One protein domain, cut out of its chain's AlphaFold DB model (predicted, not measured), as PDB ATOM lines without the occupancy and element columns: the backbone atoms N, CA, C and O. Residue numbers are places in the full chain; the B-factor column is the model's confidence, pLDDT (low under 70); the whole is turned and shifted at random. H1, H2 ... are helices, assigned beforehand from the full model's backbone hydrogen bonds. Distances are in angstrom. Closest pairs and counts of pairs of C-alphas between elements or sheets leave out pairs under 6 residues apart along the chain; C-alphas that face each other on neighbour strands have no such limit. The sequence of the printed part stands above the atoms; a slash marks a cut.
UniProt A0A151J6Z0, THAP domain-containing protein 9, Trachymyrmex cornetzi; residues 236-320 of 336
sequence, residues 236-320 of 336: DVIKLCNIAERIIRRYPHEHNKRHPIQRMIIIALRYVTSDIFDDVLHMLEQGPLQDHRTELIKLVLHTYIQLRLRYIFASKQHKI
ATOM      1  N   ASP A 236     -19.744   9.286  31.339       91.31
ATOM      2  CA  ASP A 236     -18.282   9.291  31.290       91.31
ATOM      3  C   ASP A 236     -17.653   8.072  31.969       91.31
ATOM      4  O   ASP A 236     -16.734   7.458  31.418       91.31
ATOM      5  N   VAL A 237     -18.196   7.630  33.110       92.75
ATOM      6  CA  VAL A 237     -17.771   6.369  33.742       92.75
ATOM      7  C   VAL A 237     -18.021   5.187  32.801       92.75
ATOM      8  O   VAL A 237     -17.163   4.308  32.672       92.75
ATOM      9  N   ILE A 238     -19.157   5.169  32.095       92.31
ATOM     10  CA  ILE A 238     -19.483   4.123  31.114       92.31
ATOM     11  C   ILE A 238     -18.507   4.158  29.929       92.31
ATOM     12  O   ILE A 238     -17.974   3.108  29.554       92.31
ATOM     13  N   LYS A 239     -18.215   5.340  29.364       93.81
ATOM     14  CA  LYS A 239     -17.204   5.511  28.303       93.81
ATOM     15  C   LYS A 239     -15.846   4.951  28.746       93.81
ATOM     16  O   LYS A 239     -15.254   4.149  28.021       93.81
ATOM     17  N   LEU A 240     -15.388   5.291  29.954       95.44
ATOM     18  CA  LEU A 240     -14.127   4.792  30.518       95.44
ATOM     19  C   LEU A 240     -14.119   3.268  30.691       95.44
ATOM     20  O   LEU A 240     -13.145   2.611  30.319       95.44
ATOM     21  N   CYS A 241     -15.206   2.687  31.204       96.00
ATOM     22  CA  CYS A 241     -15.338   1.234  31.336       96.00
ATOM     23  C   CYS A 241     -15.303   0.533  29.969       96.00
ATOM     24  O   CYS A 241     -14.669  -0.513  29.828       96.00
ATOM     25  N   ASN A 242     -15.921   1.120  28.942       95.50
ATOM     26  CA  ASN A 242     -15.898   0.590  27.577       95.50
ATOM     27  C   ASN A 242     -14.498   0.652  26.951       95.50
ATOM     28  O   ASN A 242     -14.076  -0.307  26.296       95.50
ATOM     29  N   ILE A 243     -13.756   1.743  27.176       96.62
ATOM     30  CA  ILE A 243     -12.342   1.849  26.784       96.62
ATOM     31  C   ILE A 243     -11.545   0.734  27.468       96.62
ATOM     32  O   ILE A 243     -10.857  -0.032  26.791       96.62
ATOM     33  N   ALA A 244     -11.687   0.583  28.788       96.81
ATOM     34  CA  ALA A 244     -10.996  -0.455  29.547       96.81
ATOM     35  C   ALA A 244     -11.322  -1.868  29.034       96.81
ATOM     36  O   ALA A 244     -10.405  -2.648  28.780       96.81
ATOM     37  N   GLU A 245     -12.597  -2.198  28.806       97.06
ATOM     38  CA  GLU A 245     -13.015  -3.504  28.275       97.06
ATOM     39  C   GLU A 245     -12.428  -3.772  26.885       97.06
ATOM     40  O   GLU A 245     -11.960  -4.882  26.607       97.06
ATOM     41  N   ARG A 246     -12.385  -2.755  26.013       97.06
ATOM     42  CA  ARG A 246     -11.763  -2.860  24.686       97.06
ATOM     43  C   ARG A 246     -10.273  -3.186  24.796       97.06
ATOM     44  O   ARG A 246      -9.800  -4.083  24.096       97.06
ATOM     45  N   ILE A 247      -9.546  -2.516  25.692       95.62
ATOM     46  CA  ILE A 247      -8.125  -2.795  25.949       95.62
ATOM     47  C   ILE A 247      -7.936  -4.204  26.516       95.62
ATOM     48  O   ILE A 247      -7.085  -4.949  26.032       95.62
ATOM     49  N   ILE A 248      -8.765  -4.617  27.478       95.50
ATOM     50  CA  ILE A 248      -8.694  -5.958  28.073       95.50
ATOM     51  C   ILE A 248      -8.853  -7.049  27.022       95.50
ATOM     52  O   ILE A 248      -8.097  -8.023  27.040       95.50
ATOM     53  N   ARG A 249      -9.793  -6.882  26.092       94.81
ATOM     54  CA  ARG A 249     -10.033  -7.849  25.014       94.81
ATOM     55  C   ARG A 249      -8.951  -7.831  23.944       94.81
ATOM     56  O   ARG A 249      -8.613  -8.891  23.428       94.81
ATOM     57  N   ARG A 250      -8.414  -6.655  23.606       95.25
ATOM     58  CA  ARG A 250      -7.410  -6.514  22.542       95.25
ATOM     59  C   ARG A 250      -6.018  -6.993  22.955       95.25
ATOM     60  O   ARG A 250      -5.273  -7.460  22.100       95.25
ATOM     61  N   TYR A 251      -5.686  -6.928  24.243       92.75
ATOM     62  CA  TYR A 251      -4.363  -7.295  24.759       92.75
ATOM     63  C   TYR A 251      -4.428  -8.448  25.781       92.75
ATOM     64  O   TYR A 251      -4.042  -8.272  26.938       92.75
ATOM     65  N   PRO A 252      -4.877  -9.660  25.392       90.19
ATOM     66  CA  PRO A 252      -4.993 -10.791  26.318       90.19
ATOM     67  C   PRO A 252      -3.639 -11.269  26.864       90.19
ATOM     68  O   PRO A 252      -3.558 -11.804  27.967       90.19
ATOM     69  N   HIS A 253      -2.557 -11.044  26.116       89.06
ATOM     70  CA  HIS A 253      -1.196 -11.385  26.531       89.06
ATOM     71  C   HIS A 253      -0.681 -10.511  27.687       89.06
ATOM     72  O   HIS A 253       0.220 -10.929  28.409       89.06
ATOM     73  N   GLU A 254      -1.242  -9.315  27.899       89.19
ATOM     74  CA  GLU A 254      -0.850  -8.433  29.007       89.19
ATOM     75  C   GLU A 254      -1.387  -8.926  30.359       89.19
ATOM     76  O   GLU A 254      -0.830  -8.575  31.395       89.19
ATOM     77  N   HIS A 255      -2.416  -9.787  30.374       89.06
ATOM     78  CA  HIS A 255      -3.068 -10.251  31.611       89.06
ATOM     79  C   HIS A 255      -2.122 -11.024  32.537       89.06
ATOM     80  O   HIS A 255      -2.291 -10.980  33.751       89.06
ATOM     81  N   ASN A 256      -1.142 -11.731  31.965       86.81
ATOM     82  CA  ASN A 256      -0.214 -12.600  32.696       86.81
ATOM     83  C   ASN A 256       1.152 -11.941  32.966       86.81
ATOM     84  O   ASN A 256       2.039 -12.580  33.527       86.81
ATOM     85  N   LYS A 257       1.363 -10.690  32.536       90.25
ATOM     86  CA  LYS A 257       2.633  -9.981  32.748       90.25
ATOM     87  C   LYS A 257       2.728  -9.427  34.170       90.25
ATOM     88  O   LYS A 257       1.732  -9.322  34.880       90.25
ATOM     89  N   ARG A 258       3.937  -9.023  34.584       87.69
ATOM     90  CA  ARG A 258       4.129  -8.266  35.832       87.69
ATOM     91  C   ARG A 258       3.338  -6.956  35.764       87.69
ATOM     92  O   ARG A 258       3.416  -6.245  34.764       87.69
ATOM     93  N   HIS A 259       2.612  -6.645  36.838       88.56
ATOM     94  CA  HIS A 259       1.796  -5.429  36.977       88.56
ATOM     95  C   HIS A 259       0.762  -5.236  35.846       88.56
ATOM     96  O   HIS A 259       0.754  -4.196  35.179       88.56
ATOM     97  N   PRO A 260      -0.130  -6.219  35.610       90.88
ATOM     98  CA  PRO A 260      -1.032  -6.196  34.459       90.88
ATOM     99  C   PRO A 260      -2.000  -5.007  34.524       90.88
ATOM    100  O   PRO A 260      -2.252  -4.358  33.514       90.88
ATOM    101  N   ILE A 261      -2.472  -4.648  35.723       91.56
ATOM    102  CA  ILE A 261      -3.403  -3.531  35.924       91.56
ATOM    103  C   ILE A 261      -2.760  -2.203  35.501       91.56
ATOM    104  O   ILE A 261      -3.321  -1.492  34.672       91.56
ATOM    105  N   GLN A 262      -1.565  -1.883  36.013       92.38
ATOM    106  CA  GLN A 262      -0.872  -0.630  35.694       92.38
ATOM    107  C   GLN A 262      -0.572  -0.513  34.197       92.38
ATOM    108  O   GLN A 262      -0.798   0.540  33.602       92.38
ATOM    109  N   ARG A 263      -0.117  -1.603  33.569       91.94
ATOM    110  CA  ARG A 263       0.179  -1.633  32.128       91.94
ATOM    111  C   ARG A 263      -1.069  -1.350  31.294       91.94
ATOM    112  O   ARG A 263      -1.021  -0.553  30.362       91.94
ATOM    113  N   MET A 264      -2.201  -1.940  31.666       92.12
ATOM    114  CA  MET A 264      -3.471  -1.729  30.968       92.12
ATOM    115  C   MET A 264      -4.032  -0.323  31.179       92.12
ATOM    116  O   MET A 264      -4.577   0.239  30.234       92.12
ATOM    117  N   ILE A 265      -3.844   0.275  32.361       94.12
ATOM    118  CA  ILE A 265      -4.194   1.683  32.609       94.12
ATOM    119  C   ILE A 265      -3.383   2.603  31.691       94.12
ATOM    120  O   ILE A 265      -3.967   3.463  31.041       94.12
ATOM    121  N   ILE A 266      -2.064   2.403  31.580       92.25
ATOM    122  CA  ILE A 266      -1.199   3.221  30.708       92.25
ATOM    123  C   ILE A 266      -1.663   3.152  29.249       92.25
ATOM    124  O   ILE A 266      -1.680   4.167  28.558       92.25
ATOM    125  N   ILE A 267      -2.058   1.966  28.778       92.81
ATOM    126  CA  ILE A 267      -2.590   1.799  27.422       92.81
ATOM    127  C   ILE A 267      -3.952   2.489  27.296       92.81
ATOM    128  O   ILE A 267      -4.161   3.224  26.338       92.81
ATOM    129  N   ALA A 268      -4.859   2.285  28.255       94.19
ATOM    130  CA  ALA A 268      -6.201   2.866  28.237       94.19
ATOM    131  C   ALA A 268      -6.175   4.399  28.224       94.19
ATOM    132  O   ALA A 268      -6.926   4.997  27.460       94.19
ATOM    133  N   LEU A 269      -5.268   5.026  28.984       92.06
ATOM    134  CA  LEU A 269      -5.112   6.484  29.040       92.06
ATOM    135  C   LEU A 269      -4.827   7.118  27.670       92.06
ATOM    136  O   LEU A 269      -5.228   8.253  27.448       92.06
ATOM    137  N   ARG A 270      -4.213   6.391  26.726       92.19
ATOM    138  CA  ARG A 270      -3.965   6.881  25.352       92.19
ATOM    139  C   ARG A 270      -5.239   7.051  24.521       92.19
ATOM    140  O   ARG A 270      -5.198   7.693  23.481       92.19
ATOM    141  N   TYR A 271      -6.335   6.431  24.948       92.75
ATOM    142  CA  TYR A 271      -7.629   6.455  24.264       92.75
ATOM    143  C   TYR A 271      -8.676   7.282  25.019       92.75
ATOM    144  O   TYR A 271      -9.825   7.336  24.588       92.75
ATOM    145  N   VAL A 272      -8.305   7.881  26.155       90.56
ATOM    146  CA  VAL A 272      -9.183   8.766  26.925       90.56
ATOM    147  C   VAL A 272      -9.177  10.138  26.263       90.56
ATOM    148  O   VAL A 272      -8.126  10.751  26.098       90.56
ATOM    149  N   THR A 273     -10.355  10.606  25.876       88.44
ATOM    150  CA  THR A 273     -10.570  11.907  25.242       88.44
ATOM    151  C   THR A 273     -10.640  13.033  26.282       88.44
ATOM    152  O   THR A 273     -10.802  12.780  27.481       88.44
ATOM    153  N   SER A 274     -10.463  14.287  25.854       82.50
ATOM    154  CA  SER A 274     -10.479  15.454  26.750       82.50
ATOM    155  C   SER A 274     -11.867  15.752  27.327       82.50
ATOM    156  O   SER A 274     -11.935  16.195  28.465       82.50
ATOM    157  N   ASP A 275     -12.948  15.404  26.614       84.38
ATOM    158  CA  ASP A 275     -14.346  15.629  27.031       84.38
ATOM    159  C   ASP A 275     -14.776  14.800  28.253       84.38
ATOM    160  O   ASP A 275     -15.793  15.086  28.878       84.38
ATOM    161  N   ILE A 276     -14.024  13.749  28.600       85.62
ATOM    162  CA  ILE A 276     -14.331  12.923  29.771       85.62
ATOM    163  C   ILE A 276     -14.079  13.741  31.035       85.62
ATOM    164  O   ILE A 276     -12.939  14.143  31.285       85.62
ATOM    165  N   PHE A 277     -15.129  13.920  31.840       83.50
ATOM    166  CA  PHE A 277     -15.136  14.784  33.015       83.50
ATOM    167  C   PHE A 277     -14.670  16.213  32.686       83.50
ATOM    168  O   PHE A 277     -13.809  16.743  33.373       83.50
ATOM    169  N   ASP A 278     -15.189  16.842  31.636       72.38
ATOM    170  CA  ASP A 278     -14.792  18.199  31.211       72.38
ATOM    171  C   ASP A 278     -15.439  19.328  32.042       72.38
ATOM    172  O   ASP A 278     -15.811  20.372  31.518       72.38
ATOM    173  N   ASP A 279     -15.634  19.137  33.351       63.16
ATOM    174  CA  ASP A 279     -16.206  20.193  34.200       63.16
ATOM    175  C   ASP A 279     -15.110  21.209  34.578       63.16
ATOM    176  O   ASP A 279     -14.417  21.106  35.599       63.16
ATOM    177  N   VAL A 280     -14.913  22.151  33.651       53.78
ATOM    178  CA  VAL A 280     -13.764  23.055  33.507       53.78
ATOM    179  C   VAL A 280     -13.487  23.910  34.753       53.78
ATOM    180  O   VAL A 280     -12.328  24.195  35.045       53.78
ATOM    181  N   LEU A 281     -14.491  24.285  35.554       51.44
ATOM    182  CA  LEU A 281     -14.252  25.168  36.708       51.44
ATOM    183  C   LEU A 281     -13.549  24.474  37.885       51.44
ATOM    184  O   LEU A 281     -12.722  25.091  38.550       51.44
ATOM    185  N   HIS A 282     -13.829  23.195  38.143       60.91
ATOM    186  CA  HIS A 282     -13.272  22.489  39.307       60.91
ATOM    187  C   HIS A 282     -11.812  22.036  39.096       60.91
ATOM    188  O   HIS A 282     -11.072  21.788  40.055       60.91
ATOM    189  N   MET A 283     -11.395  21.921  37.834       51.75
ATOM    190  CA  MET A 283     -10.104  21.355  37.430       51.75
ATOM    191  C   MET A 283      -9.043  22.420  37.144       51.75
ATOM    192  O   MET A 283      -7.853  22.125  37.219       51.75
ATOM    193  N   LEU A 284      -9.461  23.662  36.874       47.44
ATOM    194  CA  LEU A 284      -8.563  24.794  36.627       47.44
ATOM    195  C   LEU A 284      -7.962  25.405  37.904       47.44
ATOM    196  O   LEU A 284      -6.961  26.112  37.827       47.44
ATOM    197  N   GLU A 285      -8.513  25.118  39.086       50.00
ATOM    198  CA  GLU A 285      -7.996  25.632  40.366       50.00
ATOM    199  C   GLU A 285      -6.790  24.834  40.916       50.00
ATOM    200  O   GLU A 285      -6.386  25.017  42.069       50.00
ATOM    201  N   GLN A 286      -6.217  23.908  40.136       54.09
ATOM    202  CA  GLN A 286      -5.260  22.914  40.635       54.09
ATOM    203  C   GLN A 286      -3.849  23.068  40.049       54.09
ATOM    204  O   GLN A 286      -3.644  23.505  38.919       54.09
ATOM    205  N   GLY A 287      -2.845  22.711  40.856       49.78
ATOM    206  CA  GLY A 287      -1.444  22.729  40.442       49.78
ATOM    207  C   GLY A 287      -1.118  21.611  39.435       49.78
ATOM    208  O   GLY A 287      -1.730  20.545  39.484       49.78
ATOM    209  N   PRO A 288      -0.095  21.787  38.577       41.88
ATOM    210  CA  PRO A 288       0.186  20.933  37.410       41.88
ATOM    211  C   PRO A 288       0.491  19.448  37.701       41.88
ATOM    212  O   PRO A 288       0.531  18.639  36.780       41.88
ATOM    213  N   LEU A 289       0.715  19.069  38.964       41.84
ATOM    214  CA  LEU A 289       1.035  17.697  39.394       41.84
ATOM    215  C   LEU A 289      -0.109  17.001  40.154       41.84
ATOM    216  O   LEU A 289       0.036  15.845  40.546       41.84
ATOM    217  N   GLN A 290      -1.228  17.689  40.386       53.69
ATOM    218  CA  GLN A 290      -2.369  17.200  41.161       53.69
ATOM    219  C   GLN A 290      -3.652  17.431  40.370       53.69
ATOM    220  O   GLN A 290      -4.467  18.249  40.754       53.69
ATOM    221  N   ASP A 291      -3.809  16.734  39.247       66.19
ATOM    222  CA  ASP A 291      -5.040  16.800  38.462       66.19
ATOM    223  C   ASP A 291      -6.047  15.754  38.971       66.19
ATOM    224  O   ASP A 291      -5.924  14.553  38.685       66.19
ATOM    225  N   HIS A 292      -7.049  16.213  39.730       71.69
ATOM    226  CA  HIS A 292      -8.191  15.402  40.169       71.69
ATOM    227  C   HIS A 292      -8.852  14.633  39.019       71.69
ATOM    228  O   HIS A 292      -9.274  13.495  39.227       71.69
ATOM    229  N   ARG A 293      -8.893  15.189  37.801       79.75
ATOM    230  CA  ARG A 293      -9.447  14.517  36.620       79.75
ATOM    231  C   ARG A 293      -8.666  13.254  36.301       79.75
ATOM    232  O   ARG A 293      -9.227  12.162  36.203       79.75
ATOM    233  N   THR A 294      -7.348  13.393  36.181       80.62
ATOM    234  CA  THR A 294      -6.442  12.282  35.894       80.62
ATOM    235  C   THR A 294      -6.469  11.235  37.010       80.62
ATOM    236  O   THR A 294      -6.459  10.036  36.717       80.62
ATOM    237  N   GLU A 295      -6.522  11.645  38.283       80.56
ATOM    238  CA  GLU A 295      -6.681  10.708  39.403       80.56
ATOM    239  C   GLU A 295      -8.017   9.953  39.330       80.56
ATOM    240  O   GLU A 295      -8.026   8.723  39.438       80.56
ATOM    241  N   LEU A 296      -9.126  10.652  39.075       84.44
ATOM    242  CA  LEU A 296     -10.462  10.064  38.971       84.44
ATOM    243  C   LEU A 296     -10.546   9.054  37.819       84.44
ATOM    244  O   LEU A 296     -10.993   7.922  38.016       84.44
ATOM    245  N   ILE A 297     -10.025   9.411  36.641       89.50
ATOM    246  CA  ILE A 297      -9.933   8.518  35.476       89.50
ATOM    247  C   ILE A 297      -9.125   7.265  35.826       89.50
ATOM    248  O   ILE A 297      -9.572   6.143  35.574       89.50
ATOM    249  N   LYS A 298      -7.945   7.429  36.444       90.25
ATOM    250  CA  LYS A 298      -7.098   6.300  36.859       90.25
ATOM    251  C   LYS A 298      -7.811   5.397  37.864       90.25
ATOM    252  O   LYS A 298      -7.694   4.180  37.739       90.25
ATOM    253  N   LEU A 299      -8.559   5.955  38.818       90.25
ATOM    254  CA  LEU A 299      -9.319   5.188  39.810       90.25
ATOM    255  C   LEU A 299     -10.448   4.371  39.171       90.25
ATOM    256  O   LEU A 299     -10.590   3.184  39.485       90.25
ATOM    257  N   VAL A 300     -11.211   4.958  38.243       93.31
ATOM    258  CA  VAL A 300     -12.272   4.249  37.503       93.31
ATOM    259  C   VAL A 300     -11.673   3.110  36.674       93.31
ATOM    260  O   VAL A 300     -12.104   1.959  36.801       93.31
ATOM    261  N   LEU A 301     -10.631   3.400  35.884       95.44
ATOM    262  CA  LEU A 301      -9.942   2.403  35.061       95.44
ATOM    263  C   LEU A 301      -9.360   1.273  35.914       95.44
ATOM    264  O   LEU A 301      -9.566   0.099  35.606       95.44
ATOM    265  N   HIS A 302      -8.668   1.611  37.004       95.31
ATOM    266  CA  HIS A 302      -8.099   0.636  37.931       95.31
ATOM    267  C   HIS A 302      -9.172  -0.302  38.482       95.31
ATOM    268  O   HIS A 302      -9.023  -1.522  38.410       95.31
ATOM    269  N   THR A 303     -10.269   0.264  38.990       94.62
ATOM    270  CA  THR A 303     -11.365  -0.497  39.597       94.62
ATOM    271  C   THR A 303     -11.987  -1.466  38.593       94.62
ATOM    272  O   THR A 303     -12.115  -2.658  38.885       94.62
ATOM    273  N   TYR A 304     -12.297  -0.993  37.380       96.88
ATOM    274  CA  TYR A 304     -12.875  -1.833  36.330       96.88
ATOM    275  C   TYR A 304     -11.917  -2.945  35.881       96.88
ATOM    276  O   TYR A 304     -12.296  -4.118  35.861       96.88
ATOM    277  N   ILE A 305     -10.663  -2.605  35.558       96.00
ATOM    278  CA  ILE A 305      -9.661  -3.572  35.084       96.00
ATOM    279  C   ILE A 305      -9.412  -4.644  36.146       96.00
ATOM    280  O   ILE A 305      -9.396  -5.835  35.830       96.00
ATOM    281  N   GLN A 306      -9.273  -4.251  37.413       95.75
ATOM    282  CA  GLN A 306      -9.082  -5.180  38.522       95.75
ATOM    283  C   GLN A 306     -10.262  -6.151  38.662       95.75
ATOM    284  O   GLN A 306     -10.053  -7.365  38.747       95.75
ATOM    285  N   LEU A 307     -11.499  -5.641  38.663       94.88
ATOM    286  CA  LEU A 307     -12.717  -6.457  38.714       94.88
ATOM    287  C   LEU A 307     -12.789  -7.430  37.534       94.88
ATOM    288  O   LEU A 307     -13.072  -8.620  37.702       94.88
ATOM    289  N   ARG A 308     -12.489  -6.941  36.332       95.38
ATOM    290  CA  ARG A 308     -12.619  -7.711  35.102       95.38
ATOM    291  C   ARG A 308     -11.564  -8.803  34.970       95.38
ATOM    292  O   ARG A 308     -11.907  -9.929  34.608       95.38
ATOM    293  N   LEU A 309     -10.308  -8.517  35.315       91.75
ATOM    294  CA  LEU A 309      -9.248  -9.526  35.355       91.75
ATOM    295  C   LEU A 309      -9.583 -10.624  36.370       91.75
ATOM    296  O   LEU A 309      -9.512 -11.805  36.027       91.75
ATOM    297  N   ARG A 310     -10.044 -10.260  37.577       90.75
ATOM    298  CA  ARG A 310     -10.515 -11.231  38.581       90.75
ATOM    299  C   ARG A 310     -11.598 -12.151  38.015       90.75
ATOM    300  O   ARG A 310     -11.488 -13.367  38.159       90.75
ATOM    301  N   TYR A 311     -12.593 -11.598  37.322       92.38
ATOM    302  CA  TYR A 311     -13.629 -12.395  36.660       92.38
ATOM    303  C   TYR A 311     -13.055 -13.357  35.608       92.38
ATOM    304  O   TYR A 311     -13.444 -14.526  35.570       92.38
ATOM    305  N   ILE A 312     -12.140 -12.887  34.749       89.12
ATOM    306  CA  ILE A 312     -11.523 -13.707  33.694       89.12
ATOM    307  C   ILE A 312     -10.793 -14.901  34.315       89.12
ATOM    308  O   ILE A 312     -10.981 -16.038  33.876       89.12
ATOM    309  N   PHE A 313      -9.992 -14.663  35.354       87.06
ATOM    310  CA  PHE A 313      -9.261 -15.725  36.042       87.06
ATOM    311  C   PHE A 313     -10.195 -16.684  36.794       87.06
ATOM    312  O   PHE A 313     -10.028 -17.899  36.679       87.06
ATOM    313  N   ALA A 314     -11.232 -16.178  37.467       84.75
ATOM    314  CA  ALA A 314     -12.233 -17.016  38.126       84.75
ATOM    315  C   ALA A 314     -12.985 -17.908  37.122       84.75
ATOM    316  O   ALA A 314     -13.137 -19.110  37.331       84.75
ATOM    317  N   SER A 315     -13.388 -17.353  35.977       82.88
ATOM    318  CA  SER A 315     -14.076 -18.097  34.916       82.88
ATOM    319  C   SER A 315     -13.198 -19.187  34.299       82.88
ATOM    320  O   SER A 315     -13.687 -20.281  34.015       82.88
ATOM    321  N   LYS A 316     -11.890 -18.939  34.140       80.69
ATOM    322  CA  LYS A 316     -10.925 -19.981  33.748       80.69
ATOM    323  C   LYS A 316     -10.862 -21.101  34.792       80.69
ATOM    324  O   LYS A 316     -10.867 -22.270  34.423       80.69
ATOM    325  N   GLN A 317     -10.884 -20.761  36.081       72.50
ATOM    326  CA  GLN A 317     -10.851 -21.739  37.169       72.50
ATOM    327  C   GLN A 317     -12.132 -22.590  37.255       72.50
ATOM    328  O   GLN A 317     -12.055 -23.778  37.556       72.50
ATOM    329  N   HIS A 318     -13.305 -22.018  36.960       65.50
ATOM    330  CA  HIS A 318     -14.578 -22.751  36.932       65.50
ATOM    331  C   HIS A 318     -14.673 -23.778  35.796       65.50
ATOM    332  O   HIS A 318     -15.361 -24.785  35.947       65.50
ATOM    333  N   LYS A 319     -13.965 -23.558  34.680       68.56
ATOM    334  CA  LYS A 319     -13.886 -24.526  33.571       68.56
ATOM    335  C   LYS A 319     -13.074 -25.779  33.923       68.56
ATOM    336  O   LYS A 319     -13.187 -26.787  33.231       68.56
ATOM    337  N   ILE A 320     -12.288 -25.746  35.000       69.06
ATOM    338  CA  ILE A 320     -11.573 -26.920  35.505       69.06
ATOM    339  C   ILE A 320     -12.603 -27.859  36.150       69.06
ATOM    340  O   ILE A 320     -13.182 -27.537  37.191       69.06
TER     341      ILE A 320
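This is residues 236 to 320 of the 336 residues of the protein "THAP domain-containing protein 9" of Trachymyrmex cornetzi (UniProt A0A151J6Z0). One long helix, H5, makes the length of a rod, and two shorter helices, H1 and H3, pack slantwise on one side of it and on each other, crossing at steep tilts. Short H2 makes the turn from H1 to H3, and a loop holding the small H4 folds back to the first end of H5; residues 284 to 290 of that loop stick out, as do residues 314 to 320 at the other end. The printed part has 85 residues with five named helices, in the order H1, H2, H3, H4, H5, and no named strand; its class is all helix. It is only just loose, close to compact, with a radius of gyration of the C-alphas of 14.7 A, and it spans 53 by 24 by 17 A.

H1, residues 236 to 250, touches H3, residues 260 to 269, with residues 243 to 248 alone. The closest C-alphas, of Ala 244 and Ala 268, are 6.0 A apart, at a steep tilt of 60 degrees, opposite ways. H2, residues 252 to 256, and H3 touch only at the corner by their tight link, with the C-alphas of Glu 254 and Pro 260 at 5.9 A. H3 is the hub, touching three helices. H5, residues 292 to 318, touches H1 with residues 297 to 305 alone, closest at the C-alphas of Ala 244 and Leu 301, 6.3 A; the tilt is steep, 46 degrees, the same way. H5 touches H3 with residues 298 to 306 alone, closest at the C-alphas of Ile 265 and Leu 301, 6.3 A, at a steep tilt of 46 degrees, opposite ways. H4, residues 280 to 283, is apart from H1, H2 and H3; it is close to H5 but not clearly touching, with the C-alphas of Met 283 and His 292 at 6.8 A. Every O i to N i+4 pair is within hydrogen-bond range in H1, H3 and H5; H2 has 0 of 1, with 1 of 2 O i to N i+3 pairs within range, and H4 is too short for an O i to N i+4 pair.

H1 begins at C-alpha 236, (-18.282, 9.291, 31.290), and is 21.1 A long. H2 is 8.2 A, H3 14.4 A and H4 5.6 A long. H5 runs 38.8 A from C-alpha 292, (-8.191, 15.402, 40.169), to C-alpha 318, (-14.578, -22.751, 36.932).

The C-alphas farthest apart, of Glu 285 and Ile 320, are 52.9 A apart. The printed part has no cut and no long link. Its mean pLDDT is 83.7, with residues 279 to 291 and 318 to 320 under 70.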